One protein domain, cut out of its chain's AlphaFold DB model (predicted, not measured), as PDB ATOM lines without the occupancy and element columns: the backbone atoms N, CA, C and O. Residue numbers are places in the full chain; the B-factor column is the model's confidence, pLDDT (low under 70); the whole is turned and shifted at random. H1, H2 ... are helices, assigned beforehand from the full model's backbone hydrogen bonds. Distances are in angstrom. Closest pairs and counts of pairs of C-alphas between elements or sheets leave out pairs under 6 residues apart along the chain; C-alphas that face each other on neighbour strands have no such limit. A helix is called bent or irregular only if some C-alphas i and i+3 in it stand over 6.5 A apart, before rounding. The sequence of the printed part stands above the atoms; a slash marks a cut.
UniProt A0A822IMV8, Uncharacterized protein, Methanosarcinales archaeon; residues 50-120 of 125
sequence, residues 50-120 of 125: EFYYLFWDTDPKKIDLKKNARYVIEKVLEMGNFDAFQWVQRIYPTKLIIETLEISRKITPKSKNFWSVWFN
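This is residues 50 to 120 of the 125 residues of an uncharacterized protein of Methanosarcinales archaeon (UniProt A0A822IMV8). Look for one helix, H2, through the middle of a small helical body, with H3 folded back beside it as a helical hairpin. On one side H4 and H5, running opposite ways, cross the direction of H2; on the other side lie the short H1 and the long link of residues 56 to 68. The printed part has 71 residues, with five named helices, H1 to H5 in chain order, and no named strand: all helix. It is compact, with a radius of gyration of the C-alphas of 11.4 A, and spans 33 by 22 by 21 A, only just elongated.

Find C-alpha 50 at (26.942, 25.402, 26.789), where H1 begins; it holds residues 50 to 55 and is irregular, with C-alphas 50 and 53 7.4 A apart. H2, residues 69 to 79, begins at (12.086, 15.468, 28.826) and is 15.5 A long. Next come H3, residues 82 to 91, 14.7 A; H4, residues 94 to 103, 14.4 A; and H5, residues 109 to 118, 14.2 A, ending at (27.011, 1.988, 28.681).

Start at H2, the hub, which touches the four others; the helix packing is part aligned, part crossed. H1 touches it about perpendicular, at 81 degrees; their closest C-alphas, Leu 54 and Lys 75, are 5.9 A apart. H3 touches H2 at a shallow tilt of 13 degrees, opposite ways; the closest C-alphas, Val 76 and Phe 85, are 6.2 A apart. H4 touches H2 about perpendicular, at 76 degrees, closest at C-alphas Arg 70 and Thr 100, 6.1 A. H4 and H5, a helical hairpin, only just touch, with 3 pairs of C-alphas within 8 A, the closest those of Leu 101 and Lys 112, 6.6 A. H1 is apart from H4 and H5. In H2, H3, H4 and H5 every O i to N i+4 pair is within hydrogen-bond range; in H1 0 of 2 are, beside 2 of 3 O i to N i+3 pairs.

The C-alphas farthest apart, Asp 59 and Asn 120, are 33.7 A from each other. The printed part has no cut; the link H1 to H2 is long, the other links tight. Mean pLDDT of the printed part is 96.1, and no printed residue is under 70.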
ATOM      1  N   GLU A  50      25.947  26.303  27.370       94.31
ATOM      2  CA  GLU A  50      26.942  25.402  26.789       94.31
ATOM      3  C   GLU A  50      26.331  24.242  25.985       94.31
ATOM      4  O   GLU A  50      27.015  23.667  25.144       94.31
ATOM      5  N   PHE A  51      25.050  23.913  26.187       96.44
ATOM      6  CA  PHE A  51      24.352  22.831  25.485       96.44
ATOM      7  C   PHE A  51      23.367  23.325  24.421       96.44
ATOM      8  O   PHE A  51      22.643  22.522  23.833       96.44
ATOM      9  N   TYR A  52      23.339  24.629  24.119       96.94
ATOM     10  CA  TYR A  52      22.427  25.185  23.110       96.94
ATOM     11  C   TYR A  52      22.652  24.594  21.715       96.94
ATOM     12  O   TYR A  52      21.697  24.467  20.950       96.94
ATOM     13  N   TYR A  53      23.876  24.152  21.406       97.00
ATOM     14  CA  TYR A  53      24.211  23.514  20.129       97.00
ATOM     15  C   TYR A  53      23.396  22.238  19.842       97.00
ATOM     16  O   TYR A  53      23.195  21.884  18.681       97.00
ATOM     17  N   LEU A  54      22.882  21.562  20.878       97.94
ATOM     18  CA  LEU A  54      22.051  20.363  20.731       97.94
ATOM     19  C   LEU A  54      20.647  20.667  20.188       97.94
ATOM     20  O   LEU A  54      19.979  19.787  19.645       97.94
ATOM     21  N   PHE A  55      20.197  21.912  20.316       96.94
ATOM     22  CA  PHE A  55      18.823  22.336  20.055       96.94
ATOM     23  C   PHE A  55      18.761  23.351  18.911       96.94
ATOM     24  O   PHE A  55      18.022  24.322  18.963       96.94
ATOM     25  N   TRP A  56      19.547  23.146  17.857       94.25
ATOM     26  CA  TRP A  56      19.611  24.055  16.706       94.25
ATOM     27  C   TRP A  56      18.254  24.299  16.010       94.25
ATOM     28  O   TRP A  56      18.088  25.297  15.313       94.25
ATOM     29  N   ASP A  57      17.281  23.408  16.206       94.69
ATOM     30  CA  ASP A  57      15.927  23.442  15.647       94.69
ATOM     31  C   ASP A  57      14.876  24.068  16.581       94.69
ATOM     32  O   ASP A  57      13.698  24.136  16.232       94.69
ATOM     33  N   THR A  58      15.238  24.487  17.796       94.75
ATOM     34  CA  THR A  58      14.291  25.033  18.783       94.75
ATOM     35  C   THR A  58      14.981  26.035  19.697       94.75
ATOM     36  O   THR A  58      16.059  25.772  20.198       94.75
ATOM     37  N   ASP A  59      14.333  27.163  19.995       96.00
ATOM     38  CA  ASP A  59      14.848  28.119  20.983       96.00
ATOM     39  C   ASP A  59      15.056  27.432  22.355       96.00
ATOM     40  O   ASP A  59      14.063  27.101  23.021       96.00
ATOM     41  N   PRO A  60      16.311  27.240  22.819       96.00
ATOM     42  CA  PRO A  60      16.595  26.471  24.030       96.00
ATOM     43  C   PRO A  60      15.988  27.094  25.288       96.00
ATOM     44  O   PRO A  60      15.700  26.400  26.263       96.00
ATOM     45  N   LYS A  61      15.737  28.410  25.263       93.62
ATOM     46  CA  LYS A  61      15.141  29.151  26.382       93.62
ATOM     47  C   LYS A  61      13.661  28.832  26.576       93.62
ATOM     48  O   LYS A  61      13.121  29.097  27.649       93.62
ATOM     49  N   LYS A  62      13.002  28.280  25.555       94.25
ATOM     50  CA  LYS A  62      11.583  27.896  25.588       94.25
ATOM     51  C   LYS A  62      11.370  26.422  25.929       94.25
ATOM     52  O   LYS A  62      10.223  26.001  26.060       94.25
ATOM     53  N   ILE A  63      12.445  25.648  26.079       95.56
ATOM     54  CA  ILE A  63      12.371  24.229  26.427       95.56
ATOM     55  C   ILE A  63      12.012  24.091  27.909       95.56
ATOM     56  O   ILE A  63      12.769  24.478  28.799       95.56
ATOM     57  N   ASP A  64      10.858  23.488  28.178       93.81
ATOM     58  CA  ASP A  64      10.458  23.082  29.520       93.81
ATOM     59  C   ASP A  64      11.066  21.701  29.797       93.81
ATOM     60  O   ASP A  64      10.606  20.692  29.261       93.81
ATOM     61  N   LEU A  65      12.105  21.635  30.638       94.25
ATOM     62  CA  LEU A  65      12.827  20.384  30.913       94.25
ATOM     63  C   LEU A  65      11.922  19.263  31.448       94.25
ATOM     64  O   LEU A  65      12.255  18.092  31.292       94.25
ATOM     65  N   LYS A  66      10.764  19.568  32.041       92.25
ATOM     66  CA  LYS A  66       9.828  18.533  32.492       92.25
ATOM     67  C   LYS A  66       8.921  18.070  31.355       92.25
ATOM     68  O   LYS A  66       8.779  16.870  31.140       92.25
ATOM     69  N   LYS A  67       8.297  19.002  30.629       94.06
ATOM     70  CA  LYS A  67       7.355  18.671  29.541       94.06
ATOM     71  C   LYS A  67       8.059  18.122  28.302       94.06
ATOM     72  O   LYS A  67       7.484  17.315  27.581       94.06
ATOM     73  N   ASN A  68       9.295  18.545  28.064       96.62
ATOM     74  CA  ASN A  68      10.096  18.179  26.902       96.62
ATOM     75  C   ASN A  68      11.171  17.125  27.224       96.62
ATOM     76  O   ASN A  68      12.088  16.950  26.425       96.62
ATOM     77  N   ALA A  69      11.060  16.401  28.348       97.06
ATOM     78  CA  ALA A  69      12.086  15.468  28.826       97.06
ATOM     79  C   ALA A  69      12.576  14.486  27.751       97.06
ATOM     80  O   ALA A  69      13.773  14.394  27.499       97.06
ATOM     81  N   ARG A  70      11.652  13.819  27.043       98.00
ATOM     82  CA  ARG A  70      11.994  12.890  25.955       98.00
ATOM     83  C   ARG A  70      12.831  13.562  24.863       98.00
ATOM     84  O   ARG A  70      13.833  13.005  24.446       98.00
ATOM     85  N   TYR A  71      12.437  14.753  24.419       97.81
ATOM     86  CA  TYR A  71      13.153  15.492  23.374       97.81
ATOM     87  C   TYR A  71      14.567  15.886  23.825       97.81
ATOM     88  O   TYR A  71      15.518  15.702  23.072       97.81
ATOM     89  N   VAL A  72      14.716  16.365  25.064       98.19
ATOM     90  CA  VAL A  72      16.023  16.715  25.646       98.19
ATOM     91  C   VAL A  72      16.934  15.492  25.722       98.19
ATOM     92  O   VAL A  72      18.074  15.548  25.265       98.19
ATOM     93  N   ILE A  73      16.417  14.376  26.242       98.50
ATOM     94  CA  ILE A  73      17.158  13.114  26.329       98.50
ATOM     95  C   ILE A  73      17.559  12.634  24.927       98.50
ATOM     96  O   ILE A  73      18.718  12.299  24.718       98.50
ATOM     97  N   GLU A  74      16.646  12.655  23.950       98.50
ATOM     98  CA  GLU A  74      16.934  12.269  22.560       98.50
ATOM     99  C   GLU A  74      18.092  13.081  21.966       98.50
ATOM    100  O   GLU A  74      19.003  12.499  21.380       98.50
ATOM    101  N   LYS A  75      18.096  14.409  22.145       98.38
ATOM    102  CA  LYS A  75      19.168  15.274  21.631       98.38
ATOM    103  C   LYS A  75      20.519  14.970  22.270       98.38
ATOM    104  O   LYS A  75      21.523  14.910  21.565       98.38
ATOM    105  N   VAL A  76      20.547  14.752  23.583       98.38
ATOM    106  CA  VAL A  76      21.794  14.446  24.296       98.38
ATOM    107  C   VAL A  76      22.321  13.058  23.943       98.38
ATOM    108  O   VAL A  76      23.513  12.916  23.704       98.38
ATOM    109  N   LEU A  77      21.462  12.043  23.857       98.25
ATOM    110  CA  LEU A  77      21.904  10.692  23.501       98.25
ATOM    111  C   LEU A  77      22.354  10.589  22.034       98.25
ATOM    112  O   LEU A  77      23.179   9.740  21.717       98.25
ATOM    113  N   GLU A  78      21.842  11.434  21.139       97.94
ATOM    114  CA  GLU A  78      22.251  11.405  19.730       97.94
ATOM    115  C   GLU A  78      23.489  12.265  19.437       97.94
ATOM    116  O   GLU A  78      24.326  11.874  18.629       97.94
ATOM    117  N   MET A  79      23.604  13.442  20.060       97.31
ATOM    118  CA  MET A  79      24.590  14.464  19.669       97.31
ATOM    119  C   MET A  79      25.410  15.024  20.842       97.31
ATOM    120  O   MET A  79      26.286  15.863  20.634       97.31
ATOM    121  N   GLY A  80      25.107  14.615  22.076       97.06
ATOM    122  CA  GLY A  80      25.727  15.138  23.288       97.06
ATOM    123  C   GLY A  80      27.132  14.606  23.535       97.06
ATOM    124  O   GLY A  80      27.455  13.456  23.248       97.06
ATOM    125  N   ASN A  81      27.962  15.460  24.129       97.19
ATOM    126  CA  ASN A  81      29.219  15.049  24.741       97.19
ATOM    127  C   ASN A  81      28.993  14.498  26.166       97.19
ATOM    128  O   ASN A  81      27.871  14.451  26.676       97.19
ATOM    129  N   PHE A  82      30.079  14.091  26.826       96.56
ATOM    130  CA  PHE A  82      30.010  13.540  28.180       96.56
ATOM    131  C   PHE A  82      29.429  14.531  29.203       96.56
ATOM    132  O   PHE A  82      28.604  14.136  30.022       96.56
ATOM    133  N   ASP A  83      29.769  15.820  29.113       96.44
ATOM    134  CA  ASP A  83      29.228  16.848  30.015       96.44
ATOM    135  C   ASP A  83      27.709  17.011  29.851       96.44
ATOM    136  O   ASP A  83      26.973  17.095  30.838       96.44
ATOM    137  N   ALA A  84      27.216  16.994  28.607       97.25
ATOM    138  CA  ALA A  84      25.786  17.026  28.316       97.25
ATOM    139  C   ALA A  84      25.080  15.789  28.883       97.25
ATOM    140  O   ALA A  84      23.984  15.903  29.438       97.25
ATOM    141  N   PHE A  85      25.721  14.618  28.795       97.38
ATOM    142  CA  PHE A  85      25.204  13.387  29.384       97.38
ATOM    143  C   PHE A  85      25.132  13.460  30.917       97.38
ATOM    144  O   PHE A  85      24.092  13.161  31.507       97.38
ATOM    145  N   GLN A  86      26.189  13.938  31.576       95.19
ATOM    146  CA  GLN A  86      26.177  14.160  33.024       95.19
ATOM    147  C   GLN A  86      25.079  15.144  33.440       95.19
ATOM    148  O   GLN A  86      24.435  14.952  34.473       95.19
ATOM    149  N   TRP A  87      24.829  16.179  32.636       95.38
ATOM    150  CA  TRP A  87      23.735  17.115  32.876       95.38
ATOM    151  C   TRP A  87      22.364  16.431  32.829       95.38
ATOM    152  O   TRP A  87      21.607  16.567  33.792       95.38
ATOM    153  N   VAL A  88      22.051  15.632  31.796       96.12
ATOM    154  CA  VAL A  88      20.762  14.906  31.757       96.12
ATOM    155  C   VAL A  88      20.615  13.887  32.886       96.12
ATOM    156  O   VAL A  88      19.513  13.739  33.412       96.12
ATOM    157  N   GLN A  89      21.701  13.239  33.322       94.62
ATOM    158  CA  GLN A  89      21.672  12.322  34.471       94.62
ATOM    159  C   GLN A  89      21.367  13.019  35.804       94.62
ATOM    160  O   GLN A  89      20.817  12.392  36.706       94.62
ATOM    161  N   ARG A  90      21.701  14.308  35.949       92.44
ATOM    162  CA  ARG A  90      21.360  15.082  37.155       92.44
ATOM    163  C   ARG A  90      19.878  15.453  37.210       92.44
ATOM    164  O   ARG A  90      19.327  15.567  38.299       92.44
ATOM    165  N   ILE A  91      19.243  15.654  36.055       94.19
ATOM    166  CA  ILE A  91      17.861  16.161  35.971       94.19
ATOM    167  C   ILE A  91      16.813  15.063  35.758       94.19
ATOM    168  O   ILE A  91      15.654  15.256  36.135       94.19
ATOM    169  N   TYR A  92      17.187  13.918  35.180       95.50
ATOM    170  CA  TYR A  92      16.267  12.818  34.897       95.50
ATOM    171  C   TYR A  92      16.701  11.521  35.579       95.50
ATOM    172  O   TYR A  92      17.883  11.180  35.560       95.50
ATOM    173  N   PRO A  93      15.751  10.731  36.111       95.50
ATOM    174  CA  PRO A  93      16.051   9.384  36.569       95.50
ATOM    175  C   PRO A  93      16.629   8.537  35.431       95.50
ATOM    176  O   PRO A  93      16.075   8.525  34.331       95.50
ATOM    177  N   THR A  94      17.667   7.747  35.716       95.25
ATOM    178  CA  THR A  94      18.300   6.845  34.734       95.25
ATOM    179  C   THR A  94      17.284   5.950  34.021       95.25
ATOM    180  O   THR A  94      17.390   5.740  32.817       95.25
ATOM    181  N   LYS A  95      16.243   5.487  34.730       96.25
ATOM    182  CA  LYS A  95      15.148   4.698  34.147       96.25
ATOM    183  C   LYS A  95      14.455   5.417  32.981       96.25
ATOM    184  O   LYS A  95      14.249   4.804  31.945       96.25
ATOM    185  N   LEU A  96      14.164   6.714  33.110       97.50
ATOM    186  CA  LEU A  96      13.524   7.503  32.050       97.50
ATOM    187  C   LEU A  96      14.451   7.704  30.841       97.50
ATOM    188  O   LEU A  96      13.995   7.705  29.696       97.50
ATOM    189  N   ILE A  97      15.753   7.872  31.093       98.12
ATOM    190  CA  ILE A  97      16.773   7.989  30.041       98.12
ATOM    191  C   ILE A  97      16.815   6.700  29.219       98.12
ATOM    192  O   ILE A  97      16.736   6.733  27.992       98.12
ATOM    193  N   ILE A  98      16.863   5.567  29.915       97.00
ATOM    194  CA  ILE A  98      16.855   4.230  29.331       97.00
ATOM    195  C   ILE A  98      15.556   3.958  28.554       97.00
ATOM    196  O   ILE A  98      15.615   3.508  27.414       97.00
ATOM    197  N   GLU A  99      14.390   4.251  29.130       97.38
ATOM    198  CA  GLU A  99      13.104   4.084  28.438       97.38
ATOM    199  C   GLU A  99      13.068   4.916  27.150       97.38
ATOM    200  O   GLU A  99      12.656   4.425  26.101       97.38
ATOM    201  N   THR A 100      13.559   6.159  27.203       97.94
ATOM    202  CA  THR A 100      13.650   7.037  26.028       97.94
ATOM    203  C   THR A 100      14.563   6.453  24.952       97.94
ATOM    204  O   THR A 100      14.195   6.475  23.775       97.94
ATOM    205  N   LEU A 101      15.720   5.908  25.342       97.50
ATOM    206  CA  LEU A 101      16.654   5.235  24.436       97.50
ATOM    207  C   LEU A 101      15.970   4.092  23.666       97.50
ATOM    208  O   LEU A 101      16.107   3.994  22.442       97.50
ATOM    209  N   GLU A 102      15.200   3.260  24.368       95.12
ATOM    210  CA  GLU A 102      14.512   2.101  23.789       95.12
ATOM    211  C   GLU A 102      13.420   2.528  22.807       95.12
ATOM    212  O   GLU A 102      13.429   2.117  21.643       95.12
ATOM    213  N   ILE A 103      12.523   3.420  23.239       96.44
ATOM    214  CA  ILE A 103      11.329   3.790  22.463       96.44
ATOM    215  C   ILE A 103      11.591   4.846  21.382       96.44
ATOM    216  O   ILE A 103      10.708   5.126  20.561       96.44
ATOM    217  N   SER A 104      12.742   5.526  21.404       96.69
ATOM    218  CA  SER A 104      13.007   6.595  20.444       96.69
ATOM    219  C   SER A 104      13.267   6.052  19.047       96.69
ATOM    220  O   SER A 104      14.084   5.159  18.848       96.69
ATOM    221  N   ARG A 105      12.601   6.642  18.054       95.88
ATOM    222  CA  ARG A 105      12.893   6.426  16.628       95.88
ATOM    223  C   ARG A 105      13.865   7.465  16.059       95.88
ATOM    224  O   ARG A 105      14.205   7.384  14.888       95.88
ATOM    225  N   LYS A 106      14.262   8.453  16.868       96.38
ATOM    226  CA  LYS A 106      15.148   9.553  16.459       96.38
ATOM    227  C   LYS A 106      16.614   9.301  16.801       96.38
ATOM    228  O   LYS A 106      17.470   9.929  16.199       96.38
ATOM    229  N   ILE A 107      16.881   8.405  17.751       97.81
ATOM    230  CA  ILE A 107      18.238   7.982  18.106       97.81
ATOM    231  C   ILE A 107      18.669   6.889  17.128       97.81
ATOM    232  O   ILE A 107      17.950   5.897  16.949       97.81
ATOM    233  N   THR A 108      19.824   7.069  16.496       97.81
ATOM    234  CA  THR A 108      20.324   6.143  15.476       97.81
ATOM    235  C   THR A 108      20.717   4.792  16.085       97.81
ATOM    236  O   THR A 108      21.082   4.719  17.262       97.81
ATOM    237  N   PRO A 109      20.705   3.692  15.305       96.81
ATOM    238  CA  PRO A 109      21.118   2.376  15.801       96.81
ATOM    239  C   PRO A 109      22.529   2.366  16.401       96.81
ATOM    240  O   PRO A 109      22.770   1.695  17.400       96.81
ATOM    241  N   LYS A 110      23.449   3.159  15.832       96.88
ATOM    242  CA  LYS A 110      24.819   3.309  16.336       96.88
ATOM    243  C   LYS A 110      24.837   3.902  17.747       96.88
ATOM    244  O   LYS A 110      25.453   3.319  18.636       96.88
ATOM    245  N   SER A 111      24.145   5.023  17.953       97.38
ATOM    246  CA  SER A 111      24.016   5.656  19.269       97.38
ATOM    247  C   SER A 111      23.312   4.725  20.253       97.38
ATOM    248  O   SER A 111      23.780   4.552  21.376       97.38
ATOM    249  N   LYS A 112      22.246   4.034  19.819       96.56
ATOM    250  CA  LYS A 112      21.576   3.019  20.643       96.56
ATOM    251  C   LYS A 112      22.524   1.931  21.123       96.56
ATOM    252  O   LYS A 112      22.524   1.637  22.312       96.56
ATOM    253  N   ASN A 113      23.350   1.385  20.233       95.62
ATOM    254  CA  ASN A 113      24.323   0.357  20.586       95.62
ATOM    255  C   ASN A 113      25.309   0.835  21.653       95.62
ATOM    256  O   ASN A 113      25.488   0.166  22.668       95.62
ATOM    257  N   PHE A 114      25.889   2.020  21.461       96.12
ATOM    258  CA  PHE A 114      26.800   2.609  22.440       96.12
ATOM    259  C   PHE A 114      26.145   2.753  23.822       96.12
ATOM    260  O   PHE A 114      26.694   2.289  24.821       96.12
ATOM    261  N   TRP A 115      24.954   3.354  23.884       96.31
ATOM    262  CA  TRP A 115      24.285   3.599  25.161       96.31
ATOM    263  C   TRP A 115      23.768   2.323  25.823       96.31
ATOM    264  O   TRP A 115      23.786   2.236  27.046       96.31
ATOM    265  N   SER A 116      23.348   1.317  25.059       93.38
ATOM    266  CA  SER A 116      22.978   0.016  25.625       93.38
ATOM    267  C   SER A 116      24.165  -0.643  26.324       93.38
ATOM    268  O   SER A 116      24.015  -1.096  27.454       93.38
ATOM    269  N   VAL A 117      25.359  -0.603  25.719       94.62
ATOM    270  CA  VAL A 117      26.593  -1.070  26.374       94.62
ATOM    271  C   VAL A 117      26.885  -0.242  27.628       94.62
ATOM    272  O   VAL A 117      27.129  -0.810  28.690       94.62
ATOM    273  N   TRP A 118      26.794   1.089  27.540       94.25
ATOM    274  CA  TRP A 118      27.011   1.988  28.681       94.25
ATOM    275  C   TRP A 118      26.088   1.679  29.868       94.25
ATOM    276  O   TRP A 118      26.522   1.651  31.017       94.25
ATOM    277  N   PHE A 119      24.804   1.444  29.600       92.62
ATOM    278  CA  PHE A 119      23.806   1.129  30.621       92.62
ATOM    279  C   PHE A 119      23.779  -0.351  31.014       92.62
ATOM    280  O   PHE A 119      22.883  -0.754  31.758       92.62
ATOM    281  N   ASN A 120      24.741  -1.147  30.537       87.88
ATOM    282  CA  ASN A 120      24.819  -2.589  30.749       87.88
ATOM    283  C   ASN A 120      23.501  -3.308  30.408       87.88
ATOM    284  O   ASN A 120      23.007  -4.147  31.164       87.88
TER     285      ASN A 120